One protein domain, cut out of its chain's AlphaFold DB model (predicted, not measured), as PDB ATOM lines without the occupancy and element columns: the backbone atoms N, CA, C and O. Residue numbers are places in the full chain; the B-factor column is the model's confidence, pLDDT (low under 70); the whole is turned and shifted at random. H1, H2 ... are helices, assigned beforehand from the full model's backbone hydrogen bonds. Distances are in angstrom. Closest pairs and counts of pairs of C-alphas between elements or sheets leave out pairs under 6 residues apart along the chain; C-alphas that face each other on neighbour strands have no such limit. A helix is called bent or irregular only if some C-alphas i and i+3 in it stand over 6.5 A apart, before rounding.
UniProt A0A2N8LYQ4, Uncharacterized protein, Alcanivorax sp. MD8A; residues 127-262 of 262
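What this domain is: This is residues 127 to 262 of the 262 residues of an uncharacterized protein of Alcanivorax sp. MD8A (UniProt A0A2N8LYQ4). A rounded ball of crossed helices is built round the long helix H5, the core helix, with H3 crossing it along one side and H4 packing across H3. Towards H5's last residues, H2 packs across it, H7 packs on another side, and short H6 folds back on it as a hairpin, while the long link of residues 228 to 245 loops out between H6 and H7. The 136 printed residues hold seven named helices, H1 to H7 in chain order, and no named strand; the class is all helix. The whole is compact, with a radius of gyration of the C-alphas of 13.6 A and spans of 36 by 30 by 28 A.

Where its parts are: H5, the longest helix, covers residues 203 to 220 and 25.7 A, from C-alpha 203 at (40.468, 54.991, -22.910) to C-alpha 220 at (42.476, 30.806, -31.346). H3 is residues 156 to 170, 20.5 A; H4 is residues 183 to 197, 20.8 A; H7 is residues 246 to 260, 21.3 A, ending with C-alpha 260 at (40.557, 53.987, -41.968). H2 is residues 134 to 142, 12.0 A. H1 is residues 127 to 132, 8.8 A, beginning with C-alpha 127 at (47.510, 43.446, -18.468). H6 is residues 222 to 227, 10.2 A, and is only just irregular: C-alphas 223 and 226 are 6.7 A apart.

How they stand to each other: H5 is the hub and touches H2, H3, H6 and H7. H3 touches it at a steep tilt of 49 degrees, the same way; the closest C-alphas, of Gly 164 and His 205, are 4.2 A apart. H4 touches H3 at a steep tilt of 67 degrees, opposite ways, with the C-alphas of Ala 163 and Ser 190 closest at 4.1 A. H5 touches H2 with residues 213 to 220 alone, about perpendicular at 83 degrees; the closest C-alphas, of Leu 137 and Ala 216, are 5.4 A apart. It touches H7 with residues 211 to 218 alone, at a steep tilt of 53 degrees, opposite ways; the closest C-alphas, of Cys 218 and Cys 246, are 5.5 A apart. H5 and H6 form a helical hairpin at 39 degrees, closest at the C-alphas of Leu 217 and Leu 225, 6.0 A. H1 is close to H5 but not clearly touching: the closest C-alphas, of Tyr 130 and Leu 213, are 7.2 A apart. H4 and H7 are apart. Every O i to N i+4 pair is within hydrogen-bond range in H1, H2, H4, H5 and H7; H3 has 10 of 11, and H6 0 of 2, with 2 of 3 O i to N i+3 pairs within range.

The domain as a whole: The two C-alphas farthest apart, of Gln 195 and Asp 223, are 37.6 A apart. The printed part has no cut. The links H2 to H3, H3 to H4 and H6 to H7 are long. pLDDT is under 70 at residues 144 to 152, 176, 180, 182 and 261 to 262.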
ATOM      1  N   ASP A 127      46.106  43.826 -18.688       86.62
ATOM      2  CA  ASP A 127      47.510  43.446 -18.468       86.62
ATOM      3  C   ASP A 127      47.674  41.981 -18.031       86.62
ATOM      4  O   ASP A 127      48.568  41.284 -18.515       86.62
ATOM      5  N   GLN A 128      46.794  41.482 -17.154       86.00
ATOM      6  CA  GLN A 128      46.783  40.068 -16.762       86.00
ATOM      7  C   GLN A 128      46.420  39.169 -17.945       86.00
ATOM      8  O   GLN A 128      47.033  38.119 -18.132       86.00
ATOM      9  N   ALA A 129      45.462  39.590 -18.769       88.00
ATOM     10  CA  ALA A 129      45.040  38.844 -19.943       88.00
ATOM     11  C   ALA A 129      46.153  38.763 -21.005       88.00
ATOM     12  O   ALA A 129      46.372  37.693 -21.566       88.00
ATOM     13  N   TYR A 130      46.930  39.832 -21.217       87.94
ATOM     14  CA  TYR A 130      48.112  39.813 -22.096       87.94
ATOM     15  C   TYR A 130      49.203  38.843 -21.624       87.94
ATOM     16  O   TYR A 130      49.912  38.264 -22.450       87.94
ATOM     17  N   GLN A 131      49.349  38.657 -20.309       86.56
ATOM     18  CA  GLN A 131      50.266  37.664 -19.747       86.56
ATOM     19  C   GLN A 131      49.706  36.244 -19.877       86.56
ATOM     20  O   GLN A 131      50.432  35.326 -20.255       86.56
ATOM     21  N   GLN A 132      48.419  36.060 -19.579       86.50
ATOM     22  CA  GLN A 132      47.768  34.751 -19.574       86.50
ATOM     23  C   GLN A 132      47.587  34.171 -20.982       86.50
ATOM     24  O   GLN A 132      47.772  32.970 -21.167       86.50
ATOM     25  N   PHE A 133      47.245  35.012 -21.957       88.31
ATOM     26  CA  PHE A 133      46.946  34.619 -23.338       88.31
ATOM     27  C   PHE A 133      48.065  34.991 -24.321       88.31
ATOM     28  O   PHE A 133      47.842  35.132 -25.523       88.31
ATOM     29  N   SER A 134      49.288  35.169 -23.812       84.12
ATOM     30  CA  SER A 134      50.487  35.388 -24.628       84.12
ATOM     31  C   SER A 134      50.680  34.316 -25.719       84.12
ATOM     32  O   SER A 134      50.988  34.702 -26.851       84.12
ATOM     33  N   PRO A 135      50.464  33.005 -25.465       78.06
ATOM     34  CA  PRO A 135      50.591  31.981 -26.505       78.06
ATOM     35  C   PRO A 135      49.581  32.149 -27.647       78.06
ATOM     36  O   PRO A 135      49.957  32.095 -28.817       78.06
ATOM     37  N   GLU A 136      48.313  32.387 -27.313       85.44
ATOM     38  CA  GLU A 136      47.227  32.627 -28.264       85.44
ATOM     39  C   GLU A 136      47.494  33.877 -29.104       85.44
ATOM     40  O   GLU A 136      47.400  33.842 -30.331       85.44
ATOM     41  N   LEU A 137      47.891  34.967 -28.445       84.00
ATOM     42  CA  LEU A 137      48.230  36.214 -29.112       84.00
ATOM     43  C   LEU A 137      49.437  36.048 -30.040       84.00
ATOM     44  O   LEU A 137      49.401  36.538 -31.163       84.00
ATOM     45  N   SER A 138      50.478  35.335 -29.611       80.00
ATOM     46  CA  SER A 138      51.671  35.096 -30.437       80.00
ATOM     47  C   SER A 138      51.323  34.284 -31.685       80.00
ATOM     48  O   SER A 138      51.644  34.705 -32.792       80.00
ATOM     49  N   SER A 139      50.574  33.185 -31.523       78.69
ATOM     50  CA  SER A 139      50.096  32.368 -32.647       78.69
ATOM     51  C   SER A 139      49.251  33.184 -33.623       78.69
ATOM     52  O   SER A 139      49.418  33.074 -34.834       78.69
ATOM     53  N   TYR A 140      48.353  34.025 -33.109       83.62
ATOM     54  CA  TYR A 140      47.527  34.894 -33.939       83.62
ATOM     55  C   TYR A 140      48.363  35.931 -34.705       83.62
ATOM     56  O   TYR A 140      48.107  36.166 -35.888       83.62
ATOM     57  N   LEU A 141      49.344  36.554 -34.043       78.25
ATOM     58  CA  LEU A 141      50.214  37.574 -34.634       78.25
ATOM     59  C   LEU A 141      51.154  37.001 -35.699       78.25
ATOM     60  O   LEU A 141      51.395  37.688 -36.693       78.25
ATOM     61  N   ASP A 142      51.626  35.767 -35.517       74.88
ATOM     62  CA  ASP A 142      52.435  35.031 -36.497       74.88
ATOM     63  C   ASP A 142      51.643  34.713 -37.776       74.88
ATOM     64  O   ASP A 142      52.197  34.702 -38.876       74.88
ATOM     65  N   GLU A 143      50.332  34.498 -37.652       72.50
ATOM     66  CA  GLU A 143      49.433  34.269 -38.788       72.50
ATOM     67  C   GLU A 143      48.991  35.564 -39.489       72.50
ATOM     68  O   GLU A 143      48.426  35.511 -40.590       72.50
ATOM     69  N   GLN A 144      49.244  36.736 -38.891       64.44
ATOM     70  CA  GLN A 144      48.874  37.999 -39.519       64.44
ATOM     71  C   GLN A 144      49.714  38.246 -40.777       64.44
ATOM     72  O   GLN A 144      50.943  38.137 -40.759       64.44
ATOM     73  N   PRO A 145      49.083  38.653 -41.893       57.59
ATOM     74  CA  PRO A 145      49.808  38.921 -43.125       57.59
ATOM     75  C   PRO A 145      50.791  40.078 -42.921       57.59
ATOM     76  O   PRO A 145      50.493  41.044 -42.230       57.59
ATOM     77  N   ASN A 146      51.950  40.067 -43.570       52.78
ATOM     78  CA  ASN A 146      52.822  41.241 -43.545       52.78
ATOM     79  C   ASN A 146      52.292  42.311 -44.520       52.78
ATOM     80  O   ASN A 146      52.685  42.353 -45.685       52.78
ATOM     81  N   MET A 147      51.342  43.140 -44.071       46.38
ATOM     82  CA  MET A 147      50.791  44.231 -44.882       46.38
ATOM     83  C   MET A 147      51.679  45.464 -44.824       46.38
ATOM     84  O   MET A 147      52.012  45.980 -43.753       46.38
ATOM     85  N   ARG A 148      52.030  45.938 -46.015       45.25
ATOM     86  CA  ARG A 148      52.964  47.039 -46.240       45.25
ATOM     87  C   ARG A 148      52.280  48.198 -46.960       45.25
ATOM     88  O   ARG A 148      52.866  48.802 -47.849       45.25
ATOM     89  N   ASP A 149      51.028  48.468 -46.608       46.56
ATOM     90  CA  ASP A 149      50.324  49.647 -47.106       46.56
ATOM     91  C   ASP A 149      51.017  50.919 -46.601       46.56
ATOM     92  O   ASP A 149      51.540  50.958 -45.482       46.56
ATOM     93  N   LEU A 150      51.062  51.946 -47.455       44.06
ATOM     94  CA  LEU A 150      51.614  53.244 -47.079       44.06
ATOM     95  C   LEU A 150      50.766  53.825 -45.941       44.06
ATOM     96  O   LEU A 150      49.540  53.851 -46.079       44.06
ATOM     97  N   PRO A 151      51.382  54.294 -44.843       57.91
ATOM     98  CA  PRO A 151      50.627  54.905 -43.771       57.91
ATOM     99  C   PRO A 151      49.965  56.191 -44.277       57.91
ATOM    100  O   PRO A 151      50.589  57.016 -44.947       57.91
ATOM    101  N   VAL A 152      48.690  56.350 -43.954       66.06
ATOM    102  CA  VAL A 152      47.880  57.533 -44.234       66.06
ATOM    103  C   VAL A 152      47.707  58.297 -42.925       66.06
ATOM    104  O   VAL A 152      47.616  57.700 -41.850       66.06
ATOM    105  N   ALA A 153      47.689  59.628 -42.998       72.06
ATOM    106  CA  ALA A 153      47.372  60.452 -41.840       72.06
ATOM    107  C   ALA A 153      45.959  60.109 -41.348       72.06
ATOM    108  O   ALA A 153      45.002  60.192 -42.116       72.06
ATOM    109  N   GLN A 154      45.852  59.711 -40.084       82.69
ATOM    110  CA  GLN A 154      44.585  59.384 -39.441       82.69
ATOM    111  C   GLN A 154      44.232  60.454 -38.402       82.69
ATOM    112  O   GLN A 154      45.145  61.085 -37.858       82.69
ATOM    113  N   PRO A 155      42.939  60.657 -38.109       84.75
ATOM    114  CA  PRO A 155      42.490  61.464 -36.976       84.75
ATOM    115  C   PRO A 155      43.077  60.996 -35.630       84.75
ATOM    116  O   PRO A 155      43.376  59.811 -35.463       84.75
ATOM    117  N   ASP A 156      43.210  61.907 -34.658       86.38
ATOM    118  CA  ASP A 156      43.809  61.621 -33.341       86.38
ATOM    119  C   ASP A 156      43.100  60.474 -32.603       86.38
ATOM    120  O   ASP A 156      43.763  59.587 -32.069       86.38
ATOM    121  N   ASP A 157      41.762  60.423 -32.654       89.75
ATOM    122  CA  ASP A 157      40.971  59.358 -32.023       89.75
ATOM    123  C   ASP A 157      41.305  57.972 -32.594       89.75
ATOM    124  O   ASP A 157      41.366  56.991 -31.853       89.75
ATOM    125  N   ILE A 158      41.567  57.887 -33.900       91.56
ATOM    126  CA  ILE A 158      42.017  56.660 -34.559       91.56
ATOM    127  C   ILE A 158      43.474  56.354 -34.199       91.56
ATOM    128  O   ILE A 158      43.786  55.202 -33.895       91.56
ATOM    129  N   ASN A 159      44.361  57.353 -34.182       89.44
ATOM    130  CA  ASN A 159      45.763  57.148 -33.808       89.44
ATOM    131  C   ASN A 159      45.906  56.577 -32.390       89.44
ATOM    132  O   ASN A 159      46.730  55.688 -32.193       89.44
ATOM    133  N   GLU A 160      45.085  57.011 -31.428       94.62
ATOM    134  CA  GLU A 160      45.064  56.442 -30.071       94.62
ATOM    135  C   GLU A 160      44.753  54.933 -30.082       94.62
ATOM    136  O   GLU A 160      45.455  54.147 -29.443       94.62
ATOM    137  N   ILE A 161      43.747  54.507 -30.855       96.00
ATOM    138  CA  ILE A 161      43.352  53.092 -30.976       96.00
ATOM    139  C   ILE A 161      44.464  52.271 -31.637       96.00
ATOM    140  O   ILE A 161      44.843  51.204 -31.150       96.00
ATOM    141  N   LEU A 162      45.008  52.770 -32.748       94.62
ATOM    142  CA  LEU A 162      46.079  52.099 -33.481       94.62
ATOM    143  C   LEU A 162      47.365  51.992 -32.656       94.62
ATOM    144  O   LEU A 162      48.055  50.974 -32.726       94.62
ATOM    145  N   ALA A 163      47.670  53.008 -31.847       94.00
ATOM    146  CA  ALA A 163      48.777  52.975 -30.902       94.00
ATOM    147  C   ALA A 163      48.583  51.884 -29.842       94.00
ATOM    148  O   ALA A 163      49.535  51.164 -29.552       94.00
ATOM    149  N   GLY A 164      47.359  51.696 -29.343       95.00
ATOM    150  CA  GLY A 164      47.025  50.601 -28.431       95.00
ATOM    151  C   GLY A 164      47.230  49.215 -29.048       95.00
ATOM    152  O   GLY A 164      47.821  48.332 -28.430       95.00
ATOM    153  N   ILE A 165      46.811  49.025 -30.302       95.25
ATOM    154  CA  ILE A 165      47.068  47.779 -31.046       95.25
ATOM    155  C   ILE A 165      48.581  47.545 -31.181       95.25
ATOM    156  O   ILE A 165      49.068  46.443 -30.926       95.25
ATOM    157  N   HIS A 166      49.336  48.584 -31.542       93.62
ATOM    158  CA  HIS A 166      50.790  48.507 -31.651       93.62
ATOM    159  C   HIS A 166      51.464  48.163 -30.311       93.62
ATOM    160  O   HIS A 166      52.374  47.339 -30.275       93.62
ATOM    161  N   ASP A 167      51.026  48.759 -29.204       91.06
ATOM    162  CA  ASP A 167      51.549  48.468 -27.863       91.06
ATOM    163  C   ASP A 167      51.287  47.008 -27.456       91.06
ATOM    164  O   ASP A 167      52.187  46.293 -27.009       91.06
ATOM    165  N   GLY A 168      50.081  46.505 -27.729       88.31
ATOM    166  CA  GLY A 168      49.740  45.102 -27.504       88.31
ATOM    167  C   GLY A 168      50.584  44.118 -28.325       88.31
ATOM    168  O   GLY A 168      50.936  43.044 -27.843       88.31
ATOM    169  N   GLN A 169      50.956  44.490 -29.550       86.88
ATOM    170  CA  GLN A 169      51.910  43.747 -30.377       86.88
ATOM    171  C   GLN A 169      53.328  43.769 -29.774       86.88
ATOM    172  O   GLN A 169      53.998  42.736 -29.669       86.88
ATOM    173  N   GLN A 170      53.779  44.941 -29.313       83.25
ATOM    174  CA  GLN A 170      55.086  45.105 -28.672       83.25
ATOM    175  C   GLN A 170      55.228  44.299 -27.385       83.25
ATOM    176  O   GLN A 170      56.328  43.816 -27.109       83.25
ATOM    177  N   SER A 171      54.143  44.089 -26.635       76.00
ATOM    178  CA  SER A 171      54.176  43.275 -25.417       76.00
ATOM    179  C   SER A 171      54.611  41.825 -25.678       76.00
ATOM    180  O   SER A 171      55.090  41.164 -24.761       76.00
ATOM    181  N   GLN A 172      54.450  41.332 -26.912       71.50
ATOM    182  CA  GLN A 172      54.890  40.000 -27.347       71.50
ATOM    183  C   GLN A 172      56.197  40.038 -28.150       71.50
ATOM    184  O   GLN A 172      56.690  39.005 -28.593       71.50
ATOM    185  N   GLY A 173      56.766  41.224 -28.381       71.44
ATOM    186  CA  GLY A 173      57.919  41.404 -29.264       71.44
ATOM    187  C   GLY A 173      57.619  41.141 -30.745       71.44
ATOM    188  O   GLY A 173      58.553  41.081 -31.545       71.44
ATOM    189  N   VAL A 174      56.343  41.013 -31.129       70.69
ATOM    190  CA  VAL A 174      55.915  40.705 -32.499       70.69
ATOM    191  C   VAL A 174      55.209  41.917 -33.087       70.69
ATOM    192  O   VAL A 174      54.081  42.226 -32.730       70.69
ATOM    193  N   LEU A 175      55.871  42.601 -34.021       72.81
ATOM    194  CA  LEU A 175      55.283  43.711 -34.771       72.81
ATOM    195  C   LEU A 175      54.822  43.221 -36.145       72.81
ATOM    196  O   LEU A 175      55.663  43.032 -37.036       72.81
ATOM    197  N   SER A 176      53.511  43.070 -36.320       69.69
ATOM    198  CA  SER A 176      52.876  42.609 -37.559       69.69
ATOM    199  C   SER A 176      51.746  43.550 -37.990       69.69
ATOM    200  O   SER A 176      51.566  44.636 -37.438       69.69
ATOM    201  N   SER A 177      51.020  43.184 -39.043       72.94
ATOM    202  CA  SER A 177      49.786  43.886 -39.375       72.94
ATOM    203  C   SER A 177      48.662  43.480 -38.422       72.94
ATOM    204  O   SER A 177      48.757  42.477 -37.721       72.94
ATOM    205  N   PHE A 178      47.573  44.235 -38.427       80.50
ATOM    206  CA  PHE A 178      46.364  43.841 -37.717       80.50
ATOM    207  C   PHE A 178      45.161  44.135 -38.590       80.50
ATOM    208  O   PHE A 178      44.987  45.277 -38.993       80.50
ATOM    209  N   ALA A 179      44.331  43.136 -38.892       72.69
ATOM    210  CA  ALA A 179      43.023  43.356 -39.511       72.69
ATOM    211  C   ALA A 179      43.034  44.338 -40.705       72.69
ATOM    212  O   ALA A 179      42.301  45.320 -40.725       72.69
ATOM    213  N   GLY A 180      43.866  44.119 -41.717       66.69
ATOM    214  CA  GLY A 180      43.952  45.029 -42.875       66.69
ATOM    215  C   GLY A 180      44.835  46.271 -42.674       66.69
ATOM    216  O   GLY A 180      45.084  46.990 -43.631       66.69
ATOM    217  N   ILE A 181      45.333  46.516 -41.461       72.31
ATOM    218  CA  ILE A 181      46.123  47.692 -41.090       72.31
ATOM    219  C   ILE A 181      47.606  47.348 -41.152       72.31
ATOM    220  O   ILE A 181      48.081  46.461 -40.441       72.31
ATOM    221  N   GLY A 182      48.347  48.052 -42.006       69.81
ATOM    222  CA  GLY A 182      49.776  47.822 -42.189       69.81
ATOM    223  C   GLY A 182      50.608  48.135 -40.944       69.81
ATOM    224  O   GLY A 182      50.326  49.076 -40.201       69.81
ATOM    225  N   LYS A 183      51.706  47.396 -40.762       75.56
ATOM    226  CA  LYS A 183      52.656  47.594 -39.652       75.56
ATOM    227  C   LYS A 183      53.178  49.034 -39.569       75.56
ATOM    228  O   LYS A 183      53.327  49.582 -38.482       75.56
ATOM    229  N   ALA A 184      53.437  49.657 -40.720       71.19
ATOM    230  CA  ALA A 184      53.906  51.040 -40.793       71.19
ATOM    231  C   ALA A 184      52.863  52.046 -40.272       71.19
ATOM    232  O   ALA A 184      53.230  53.014 -39.611       71.19
ATOM    233  N   GLN A 185      51.571  51.797 -40.513       80.75
ATOM    234  CA  GLN A 185      50.481  52.620 -39.983       80.75
ATOM    235  C   GLN A 185      50.406  52.527 -38.458       80.75
ATOM    236  O   GLN A 185      50.271  53.550 -37.790       80.75
ATOM    237  N   LEU A 186      50.524  51.314 -37.911       85.06
ATOM    238  CA  LEU A 186      50.523  51.076 -36.466       85.06
ATOM    239  C   LEU A 186      51.718  51.762 -35.783       85.06
ATOM    240  O   LEU A 186      51.556  52.418 -34.754       85.06
ATOM    241  N   ALA A 187      52.905  51.680 -36.390       84.94
ATOM    242  CA  ALA A 187      54.104  52.344 -35.885       84.94
ATOM    243  C   ALA A 187      53.979  53.879 -35.904       84.94
ATOM    244  O   ALA A 187      54.284  54.522 -34.899       84.94
ATOM    245  N   LEU A 188      53.480  54.459 -37.003       81.69
ATOM    246  CA  LEU A 188      53.262  55.906 -37.116       81.69
ATOM    247  C   LEU A 188      52.236  56.407 -36.088       81.69
ATOM    248  O   LEU A 188      52.449  57.434 -35.448       81.69
ATOM    249  N   ALA A 189      51.140  55.672 -35.898       88.06
ATOM    250  CA  ALA A 189      50.139  56.011 -34.893       88.06
ATOM    251  C   ALA A 189      50.718  55.968 -33.469       88.06
ATOM    252  O   ALA A 189      50.470  56.876 -32.678       88.06
ATOM    253  N   SER A 190      51.548  54.964 -33.159       89.38
ATOM    254  CA  SER A 190      52.248  54.866 -31.871       89.38
ATOM    255  C   SER A 190      53.224  56.024 -31.635       89.38
ATOM    256  O   SER A 190      53.371  56.480 -30.499       89.38
ATOM    257  N   GLU A 191      53.888  56.519 -32.683       85.75
ATOM    258  CA  GLU A 191      54.750  57.699 -32.587       85.75
ATOM    259  C   GLU A 191      53.942  58.971 -32.295       85.75
ATOM    260  O   GLU A 191      54.252  59.670 -31.328       85.75
ATOM    261  N   HIS A 192      52.877  59.234 -33.060       84.38
ATOM    262  CA  HIS A 192      51.987  60.376 -32.813       84.38
ATOM    263  C   HIS A 192      51.391  60.337 -31.402       84.38
ATOM    264  O   HIS A 192      51.432  61.336 -30.682       84.38
ATOM    265  N   TYR A 193      50.915  59.168 -30.971       91.56
ATOM    266  CA  TYR A 193      50.369  58.978 -29.631       91.56
ATOM    267  C   TYR A 193      51.377  59.350 -28.539       91.56
ATOM    268  O   TYR A 193      51.061  60.120 -27.633       91.56
ATOM    269  N   ARG A 194      52.619  58.862 -28.647       88.75
ATOM    270  CA  ARG A 194      53.680  59.157 -27.672       88.75
ATOM    271  C   ARG A 194      54.056  60.635 -27.637       88.75
ATOM    272  O   ARG A 194      54.348  61.151 -26.562       88.75
ATOM    273  N   GLN A 195      54.032  61.326 -28.776       86.25
ATOM    274  CA  GLN A 195      54.292  62.769 -28.826       86.25
ATOM    275  C   GLN A 195      53.205  63.582 -28.105       86.25
ATOM    276  O   GLN A 195      53.515  64.611 -27.504       86.25
ATOM    277  N   GLN A 196      51.953  63.120 -28.140       89.56
ATOM    278  CA  GLN A 196      50.807  63.833 -27.574       89.56
ATOM    279  C   GLN A 196      50.526  63.475 -26.107       89.56
ATOM    280  O   GLN A 196      50.282  64.364 -25.293       89.56
ATOM    281  N   PHE A 197      50.568  62.187 -25.766       85.75
ATOM    282  CA  PHE A 197      50.120  61.657 -24.472       85.75
ATOM    283  C   PHE A 197      51.249  61.027 -23.638       85.75
ATOM    284  O   PHE A 197      51.050  60.715 -22.461       85.75
ATOM    285  N   GLY A 198      52.449  60.854 -24.202       86.38
ATOM    286  CA  GLY A 198      53.567  60.199 -23.521       86.38
ATOM    287  C   GLY A 198      53.272  58.729 -23.209       86.38
ATOM    288  O   GLY A 198      52.949  57.958 -24.106       86.38
ATOM    289  N   GLU A 199      53.395  58.353 -21.933       80.56
ATOM    290  CA  GLU A 199      53.112  56.997 -21.419       80.56
ATOM    291  C   GLU A 199      51.715  56.873 -20.782       80.56
ATOM    292  O   GLU A 199      51.406  55.878 -20.130       80.56
ATOM    293  N   GLN A 200      50.862  57.894 -20.906       84.06
ATOM    294  CA  GLN A 200      49.515  57.837 -20.340       84.06
ATOM    295  C   GLN A 200      48.681  56.769 -21.056       84.06
ATOM    296  O   GLN A 200      48.751  56.645 -22.275       84.06
ATOM    297  N   LEU A 201      47.861  56.028 -20.308       86.44
ATOM    298  CA  LEU A 201      46.876  55.098 -20.862       86.44
ATOM    299  C   LEU A 201      45.539  55.826 -21.022       86.44
ATOM    300  O   LEU A 201      44.855  56.122 -20.043       86.44
ATOM    301  N   THR A 202      45.193  56.159 -22.262       92.31
ATOM    302  CA  THR A 202      43.882  56.720 -22.605       92.31
ATOM    303  C   THR A 202      42.860  55.605 -22.820       92.31
ATOM    304  O   THR A 202      43.209  54.472 -23.154       92.31
ATOM    305  N   VAL A 203      41.574  55.940 -22.695       93.19
ATOM    306  CA  VAL A 203      40.468  54.991 -22.910       93.19
ATOM    307  C   VAL A 203      40.539  54.352 -24.304       93.19
ATOM    308  O   VAL A 203      40.369  53.143 -24.437       93.19
ATOM    309  N   ARG A 204      40.841  55.136 -25.349       94.06
ATOM    310  CA  ARG A 204      40.951  54.636 -26.730       94.06
ATOM    311  C   ARG A 204      42.188  53.767 -26.945       94.06
ATOM    312  O   ARG A 204      42.111  52.782 -27.672       94.06
ATOM    313  N   HIS A 205      43.299  54.087 -26.283       94.62
ATOM    314  CA  HIS A 205      44.494  53.246 -26.304       94.62
ATOM    315  C   HIS A 205      44.237  51.879 -25.659       94.62
ATOM    316  O   HIS A 205      44.550  50.842 -26.246       94.62
ATOM    317  N   GLU A 206      43.611  51.843 -24.480       94.19
ATOM    318  CA  GLU A 206      43.223  50.576 -23.848       94.19
ATOM    319  C   GLU A 206      42.199  49.804 -24.682       94.19
ATOM    320  O   GLU A 206      42.290  48.581 -24.788       94.19
ATOM    321  N   TRP A 207      41.281  50.506 -25.346       95.44
ATOM    322  CA  TRP A 207      40.338  49.892 -26.274       95.44
ATOM    323  C   TRP A 207      41.047  49.228 -27.466       95.44
ATOM    324  O   TRP A 207      40.701  48.110 -27.841       95.44
ATOM    325  N   GLY A 208      42.091  49.853 -28.021       96.19
ATOM    326  CA  GLY A 208      42.918  49.262 -29.078       96.19
ATOM    327  C   GLY A 208      43.653  47.993 -28.636       96.19
ATOM    328  O   GLY A 208      43.629  46.982 -29.342       96.19
ATOM    329  N   ARG A 209      44.246  48.012 -27.436       95.75
ATOM    330  CA  ARG A 209      44.848  46.822 -26.811       95.75
ATOM    331  C   ARG A 209      43.799  45.711 -26.626       95.75
ATOM    332  O   ARG A 209      44.004  44.564 -27.023       95.75
ATOM    333  N   TRP A 210      42.631  46.057 -26.092       95.94
ATOM    334  CA  TRP A 210      41.529  45.114 -25.914       95.94
ATOM    335  C   TRP A 210      41.076  44.490 -27.239       95.94
ATOM    336  O   TRP A 210      40.896  43.273 -27.301       95.94
ATOM    337  N   LEU A 211      40.935  45.290 -28.302       96.75
ATOM    338  CA  LEU A 211      40.495  44.807 -29.611       96.75
ATOM    339  C   LEU A 211      41.480  43.785 -30.190       96.75
ATOM    340  O   LEU A 211      41.049  42.743 -30.686       96.75
ATOM    341  N   LEU A 212      42.788  44.052 -30.093       96.25
ATOM    342  CA  LEU A 212      43.819  43.122 -30.549       96.25
ATOM    343  C   LEU A 212      43.711  41.772 -29.832       96.25
ATOM    344  O   LEU A 212      43.675  40.725 -30.476       96.25
ATOM    345  N   LEU A 213      43.675  41.800 -28.498       94.94
ATOM    346  CA  LEU A 213      43.650  40.579 -27.702       94.94
ATOM    347  C   LEU A 213      42.349  39.795 -27.915       94.94
ATOM    348  O   LEU A 213      42.376  38.574 -28.043       94.94
ATOM    349  N   SER A 214      41.221  40.495 -28.004       95.31
ATOM    350  CA  SER A 214      39.913  39.883 -28.242       95.31
ATOM    351  C   SER A 214      39.834  39.222 -29.616       95.31
ATOM    352  O   SER A 214      39.345  38.099 -29.719       95.31
ATOM    353  N   ASP A 215      40.343  39.872 -30.670       95.00
ATOM    354  CA  ASP A 215      40.374  39.272 -32.011       95.00
ATOM    355  C   ASP A 215      41.308  38.052 -32.032       95.00
ATOM    356  O   ASP A 215      40.953  37.022 -32.606       95.00
ATOM    357  N   ALA A 216      42.444  38.102 -31.325       92.69
ATOM    358  CA  ALA A 216      43.322  36.946 -31.168       92.69
ATOM    359  C   ALA A 216      42.617  35.764 -30.484       92.69
ATOM    360  O   ALA A 216      42.655  34.642 -30.997       92.69
ATOM    361  N   LEU A 217      41.916  36.010 -29.372       92.06
ATOM    362  CA  LEU A 217      41.139  34.985 -28.671       92.06
ATOM    363  C   LEU A 217      40.030  34.417 -29.555       92.06
ATOM    364  O   LEU A 217      39.889  33.205 -29.647       92.06
ATOM    365  N   CYS A 218      39.303  35.253 -30.290       93.00
ATOM    366  CA  CYS A 218      38.253  34.781 -31.191       93.00
ATOM    367  C   CYS A 218      38.749  33.867 -32.314       93.00
ATOM    368  O   CYS A 218      37.996  33.010 -32.777       93.00
ATOM    369  N   ASN A 219      40.005  34.019 -32.740       88.94
ATOM    370  CA  ASN A 219      40.604  33.170 -33.770       88.94
ATOM    371  C   ASN A 219      41.273  31.904 -33.209       88.94
ATOM    372  O   ASN A 219      41.425  30.931 -33.946       88.94
ATOM    373  N   THR A 220      41.662  31.891 -31.931       86.38
ATOM    374  CA  THR A 220      42.476  30.806 -31.346       86.38
ATOM    375  C   THR A 220      41.763  30.026 -30.239       86.38
ATOM    376  O   THR A 220      41.847  28.799 -30.202       86.38
ATOM    377  N   ALA A 221      41.046  30.711 -29.350       89.94
ATOM    378  CA  ALA A 221      40.364  30.157 -28.184       89.94
ATOM    379  C   ALA A 221      39.120  31.008 -27.826       89.94
ATOM    380  O   ALA A 221      39.147  31.774 -26.855       89.94
ATOM    381  N   PRO A 222      38.032  30.927 -28.619       90.12
ATOM    382  CA  PRO A 222      36.884  31.832 -28.503       90.12
ATOM    383  C   PRO A 222      36.140  31.712 -27.166       90.12
ATOM    384  O   PRO A 222      35.563  32.686 -26.693       90.12
ATOM    385  N   ASP A 223      36.194  30.548 -26.519       88.94
ATOM    386  CA  ASP A 223      35.635  30.296 -25.186       88.94
ATOM    387  C   ASP A 223      36.330  31.103 -24.076       88.94
ATOM    388  O   ASP A 223      35.757  31.329 -23.011       88.94
ATOM    389  N   LYS A 224      37.558  31.577 -24.314       88.81
ATOM    390  CA  LYS A 224      38.313  32.383 -23.349       88.81
ATOM    391  C   LYS A 224      37.967  33.871 -23.399       88.81
ATOM    392  O   LYS A 224      38.378  34.596 -22.495       88.81
ATOM    393  N   LEU A 225      37.204  34.329 -24.396       90.69
ATOM    394  CA  LEU A 225      36.806  35.737 -24.523       90.69
ATOM    395  C   LEU A 225      36.035  36.233 -23.291       90.69
ATOM    396  O   LEU A 225      36.267  37.346 -22.833       90.69
ATOM    397  N   GLU A 226      35.182  35.388 -22.706       88.19
ATOM    398  CA  GLU A 226      34.380  35.719 -21.516       88.19
ATOM    399  C   GLU A 226      35.232  36.023 -20.271       88.19
ATOM    400  O   GLU A 226      34.748  36.622 -19.312       88.19
ATOM    401  N   GLN A 227      36.509  35.624 -20.273       87.56
ATOM    402  CA  GLN A 227      37.444  35.896 -19.180       87.56
ATOM    403  C   GLN A 227      38.036  37.307 -19.260       87.56
ATOM    404  O   GLN A 227      38.672  37.747 -18.303       87.56
ATOM    405  N   LEU A 228      37.875  38.008 -20.385       86.94
ATOM    406  CA  LEU A 228      38.424  39.339 -20.594       86.94
ATOM    407  C   LEU A 228      37.446  40.408 -20.099       86.94
ATOM    408  O   LEU A 228      36.260  40.390 -20.429       86.94
ATOM    409  N   THR A 229      37.949  41.382 -19.342       86.38
ATOM    410  CA  THR A 229      37.126  42.527 -18.932       86.38
ATOM    411  C   THR A 229      36.663  43.313 -20.160       86.38
ATOM    412  O   THR A 229      37.477  43.702 -21.001       86.38
ATOM    413  N   ARG A 230      35.350  43.569 -20.254       86.25
ATOM    414  CA  ARG A 230      34.761  44.456 -21.269       86.25
ATOM    415  C   ARG A 230      35.409  45.851 -21.171       86.25
ATOM    416  O   ARG A 230      35.495  46.387 -20.064       86.25
ATOM    417  N   PRO A 231      35.831  46.466 -22.289       90.50
ATOM    418  CA  PRO A 231      36.431  47.788 -22.267       90.50
ATOM    419  C   PRO A 231      35.344  48.843 -22.029       90.50
ATOM    420  O   PRO A 231      34.152  48.593 -22.220       90.50
ATOM    421  N   ALA A 232      35.753  50.048 -21.642       88.06
ATOM    422  CA  ALA A 232      34.841  51.184 -21.647       88.06
ATOM    423  C   ALA A 232      34.364  51.491 -23.079       88.06
ATOM    424  O   ALA A 232      35.112  51.312 -24.045       88.06
ATOM    425  N   ASP A 233      33.127  51.975 -23.207       88.56
ATOM    426  CA  ASP A 233      32.625  52.465 -24.491       88.56
ATOM    427  C   ASP A 233      33.413  53.708 -24.926       88.56
ATOM    428  O   ASP A 233      33.795  54.547 -24.103       88.56
ATOM    429  N   ILE A 234      33.638  53.828 -26.233       91.19
ATOM    430  CA  ILE A 234      34.341  54.955 -26.846       91.19
ATOM    431  C   ILE A 234      33.456  55.632 -27.891       91.19
ATOM    432  O   ILE A 234      32.643  54.991 -28.556       91.19
ATOM    433  N   ASP A 235      33.633  56.941 -28.059       87.44
ATOM    434  CA  ASP A 235      32.899  57.695 -29.072       87.44
ATOM    435  C   ASP A 235      33.224  57.196 -30.488       87.44
ATOM    436  O   ASP A 235      34.381  56.940 -30.825       87.44
ATOM    437  N   GLY A 236      32.205  57.139 -31.348       83.56
ATOM    438  CA  GLY A 236      32.366  56.804 -32.766       83.56
ATOM    439  C   GLY A 236      32.346  55.309 -33.097       83.56
ATOM    440  O   GLY A 236      32.451  54.986 -34.281       83.56
ATOM    441  N   PHE A 237      32.162  54.443 -32.096       89.56
ATOM    442  CA  PHE A 237      31.953  52.999 -32.234       89.56
ATOM    443  C   PHE A 237      30.618  52.584 -31.610       89.56
ATOM    444  O   PHE A 237      30.108  53.258 -30.708       89.56
ATOM    445  N   ALA A 238      30.029  51.492 -32.096       87.94
ATOM    446  CA  ALA A 238      28.817  50.952 -31.485       87.94
ATOM    447  C   ALA A 238      29.099  50.492 -30.038       87.94
ATOM    448  O   ALA A 238      30.117  49.833 -29.807       87.94
ATOM    449  N   PRO A 239      28.217  50.800 -29.064       89.00
ATOM    450  CA  PRO A 239      28.414  50.377 -27.683       89.00
ATOM    451  C   PRO A 239      28.406  48.851 -27.587       89.00
ATOM    452  O   PRO A 239      27.608  48.178 -28.246       89.00
ATOM    453  N   LEU A 240      29.289  48.312 -26.749       87.75
ATOM    454  CA  LEU A 240      29.398  46.868 -26.561       87.75
ATOM    455  C   LEU A 240      28.316  46.353 -25.596       87.75
ATOM    456  O   LEU A 240      28.026  47.015 -24.595       87.75
ATOM    457  N   PRO A 241      27.733  45.167 -25.845       87.44
ATOM    458  CA  PRO A 241      26.855  44.516 -24.877       87.44
ATOM    459  C   PRO A 241      27.621  44.137 -23.599       87.44
ATOM    460  O   PRO A 241      28.850  44.079 -23.585       87.44
ATOM    461  N   GLU A 242      26.894  43.847 -22.514       82.50
ATOM    462  CA  GLU A 242      27.507  43.400 -21.250       82.50
ATOM    463  C   GLU A 242      28.296  42.094 -21.421       82.50
ATOM    464  O   GLU A 242      29.399  41.970 -20.893       82.50
ATOM    465  N   SER A 243      27.755  41.150 -22.195       86.44
ATOM    466  CA  SER A 243      28.434  39.922 -22.610       86.44
ATOM    467  C   SER A 243      28.919  40.063 -24.051       86.44
ATOM    468  O   SER A 243      28.100  40.063 -24.972       86.44
ATOM    469  N   VAL A 244      30.232  40.181 -24.247       90.25
ATOM    470  CA  VAL A 244      30.835  40.357 -25.576       90.25
ATOM    471  C   VAL A 244      31.033  39.006 -26.262       90.25
ATOM    472  O   VAL A 244      31.630  38.098 -25.691       90.25
ATOM    473  N   SER A 245      30.569  38.890 -27.505       92.81
ATOM    474  CA  SER A 245      30.782  37.734 -28.379       92.81
ATOM    475  C   SER A 245      31.837  38.007 -29.459       92.81
ATOM    476  O   SER A 245      32.205  39.151 -29.731       92.81
ATOM    477  N   CYS A 246      32.300  36.961 -30.148       93.81
ATOM    478  CA  CYS A 246      33.228  37.125 -31.274       93.81
ATOM    479  C   CYS A 246      32.626  37.839 -32.492       93.81
ATOM    480  O   CYS A 246      33.365  38.450 -33.271       93.81
ATOM    481  N   ASP A 247      31.301  37.814 -32.637       93.94
ATOM    482  CA  ASP A 247      30.603  38.591 -33.662       93.94
ATOM    483  C   ASP A 247      30.640  40.090 -33.327       93.94
ATOM    484  O   ASP A 247      30.838  40.921 -34.218       93.94
ATOM    485  N   ASP A 248      30.555  40.442 -32.040       93.25
ATOM    486  CA  ASP A 248      30.708  41.825 -31.581       93.25
ATOM    487  C   ASP A 248      32.137  42.320 -31.834       93.25
ATOM    488  O   ASP A 248      32.326  43.373 -32.441       93.25
ATOM    489  N   VAL A 249      33.154  41.530 -31.467       94.31
ATOM    490  CA  VAL A 249      34.574  41.849 -31.733       94.31
ATOM    491  C   VAL A 249      34.826  42.028 -33.234       94.31
ATOM    492  O   VAL A 249      35.444  43.007 -33.657       94.31
ATOM    493  N   THR A 250      34.290  41.125 -34.059       92.56
ATOM    494  CA  THR A 250      34.374  41.220 -35.522       92.56
ATOM    495  C   THR A 250      33.720  42.498 -36.042       92.56
ATOM    496  O   THR A 250      34.260  43.141 -36.945       92.56
ATOM    497  N   THR A 251      32.581  42.889 -35.470       92.25
ATOM    498  CA  THR A 251      31.883  44.129 -35.823       92.25
ATOM    499  C   THR A 251      32.749  45.346 -35.510       92.25
ATOM    500  O   THR A 251      32.998  46.149 -36.406       92.25
ATOM    501  N   GLN A 252      33.310  45.427 -34.300       93.31
ATOM    502  CA  GLN A 252      34.202  46.520 -33.888       93.31
ATOM    503  C   GLN A 252      35.454  46.620 -34.772       93.31
ATOM    504  O   GLN A 252      35.840  47.703 -35.217       93.31
ATOM    505  N   ARG A 253      36.067  45.477 -35.102       93.31
ATOM    506  CA  ARG A 253      37.212  45.411 -36.019       93.31
ATOM    507  C   ARG A 253      36.855  45.938 -37.409       93.31
ATOM    508  O   ARG A 253      37.624  46.694 -38.003       93.31
ATOM    509  N   ASN A 254      35.699  45.547 -37.939       88.31
ATOM    510  CA  ASN A 254      35.244  45.998 -39.252       88.31
ATOM    511  C   ASN A 254      34.872  47.496 -39.236       88.31
ATOM    512  O   ASN A 254      35.128  48.190 -40.220       88.31
ATOM    513  N   GLU A 255      34.312  48.018 -38.140       91.19
ATOM    514  CA  GLU A 255      34.072  49.458 -37.962       91.19
ATOM    515  C   GLU A 255      35.387  50.248 -37.987       91.19
ATOM    516  O   GLU A 255      35.490  51.237 -38.718       91.19
ATOM    517  N   LEU A 256      36.423  49.769 -37.287       91.12
ATOM    518  CA  LEU A 256      37.757  50.374 -37.330       91.12
ATOM    519  C   LEU A 256      38.305  50.400 -38.765       91.12
ATOM    520  O   LEU A 256      38.728  51.454 -39.239       91.12
ATOM    521  N   GLN A 257      38.230  49.279 -39.491       85.50
ATOM    522  CA  GLN A 257      38.646  49.210 -40.898       85.50
ATOM    523  C   GLN A 257      37.909  50.222 -41.781       85.50
ATOM    524  O   GLN A 257      38.527  50.888 -42.609       85.50
ATOM    525  N   GLN A 258      36.594  50.363 -41.609       84.06
ATOM    526  CA  GLN A 258      35.810  51.322 -42.386       84.06
ATOM    527  C   GLN A 258      36.244  52.760 -42.114       84.06
ATOM    528  O   GLN A 258      36.314  53.555 -43.053       84.06
ATOM    529  N   ARG A 259      36.555  53.105 -40.859       83.06
ATOM    530  CA  ARG A 259      37.015  54.455 -40.501       83.06
ATOM    531  C   ARG A 259      38.380  54.783 -41.112       83.06
ATOM    532  O   ARG A 259      38.573  55.922 -41.500       83.06
ATOM    533  N   LEU A 260      39.256  53.795 -41.305       76.12
ATOM    534  CA  LEU A 260      40.557  53.987 -41.968       76.12
ATOM    535  C   LEU A 260      40.463  54.264 -43.476       76.12
ATOM    536  O   LEU A 260      41.431  54.733 -44.071       76.12
ATOM    537  N   THR A 261      39.324  53.948 -44.098       67.06
ATOM    538  CA  THR A 261      39.081  54.161 -45.538       67.06
ATOM    539  C   THR A 261      38.336  55.460 -45.865       67.06
ATOM    540  O   THR A 261      38.077  55.716 -47.043       67.06
ATOM    541  N   ARG A 262      37.953  56.248 -44.853       57.47
ATOM    542  CA  ARG A 262      37.226  57.520 -45.004       57.47
ATOM    543  C   ARG A 262      38.174  58.706 -44.935       57.47
ATOM    544  O   ARG A 262      37.906  59.672 -45.682       57.47
TER     545      ARG A 262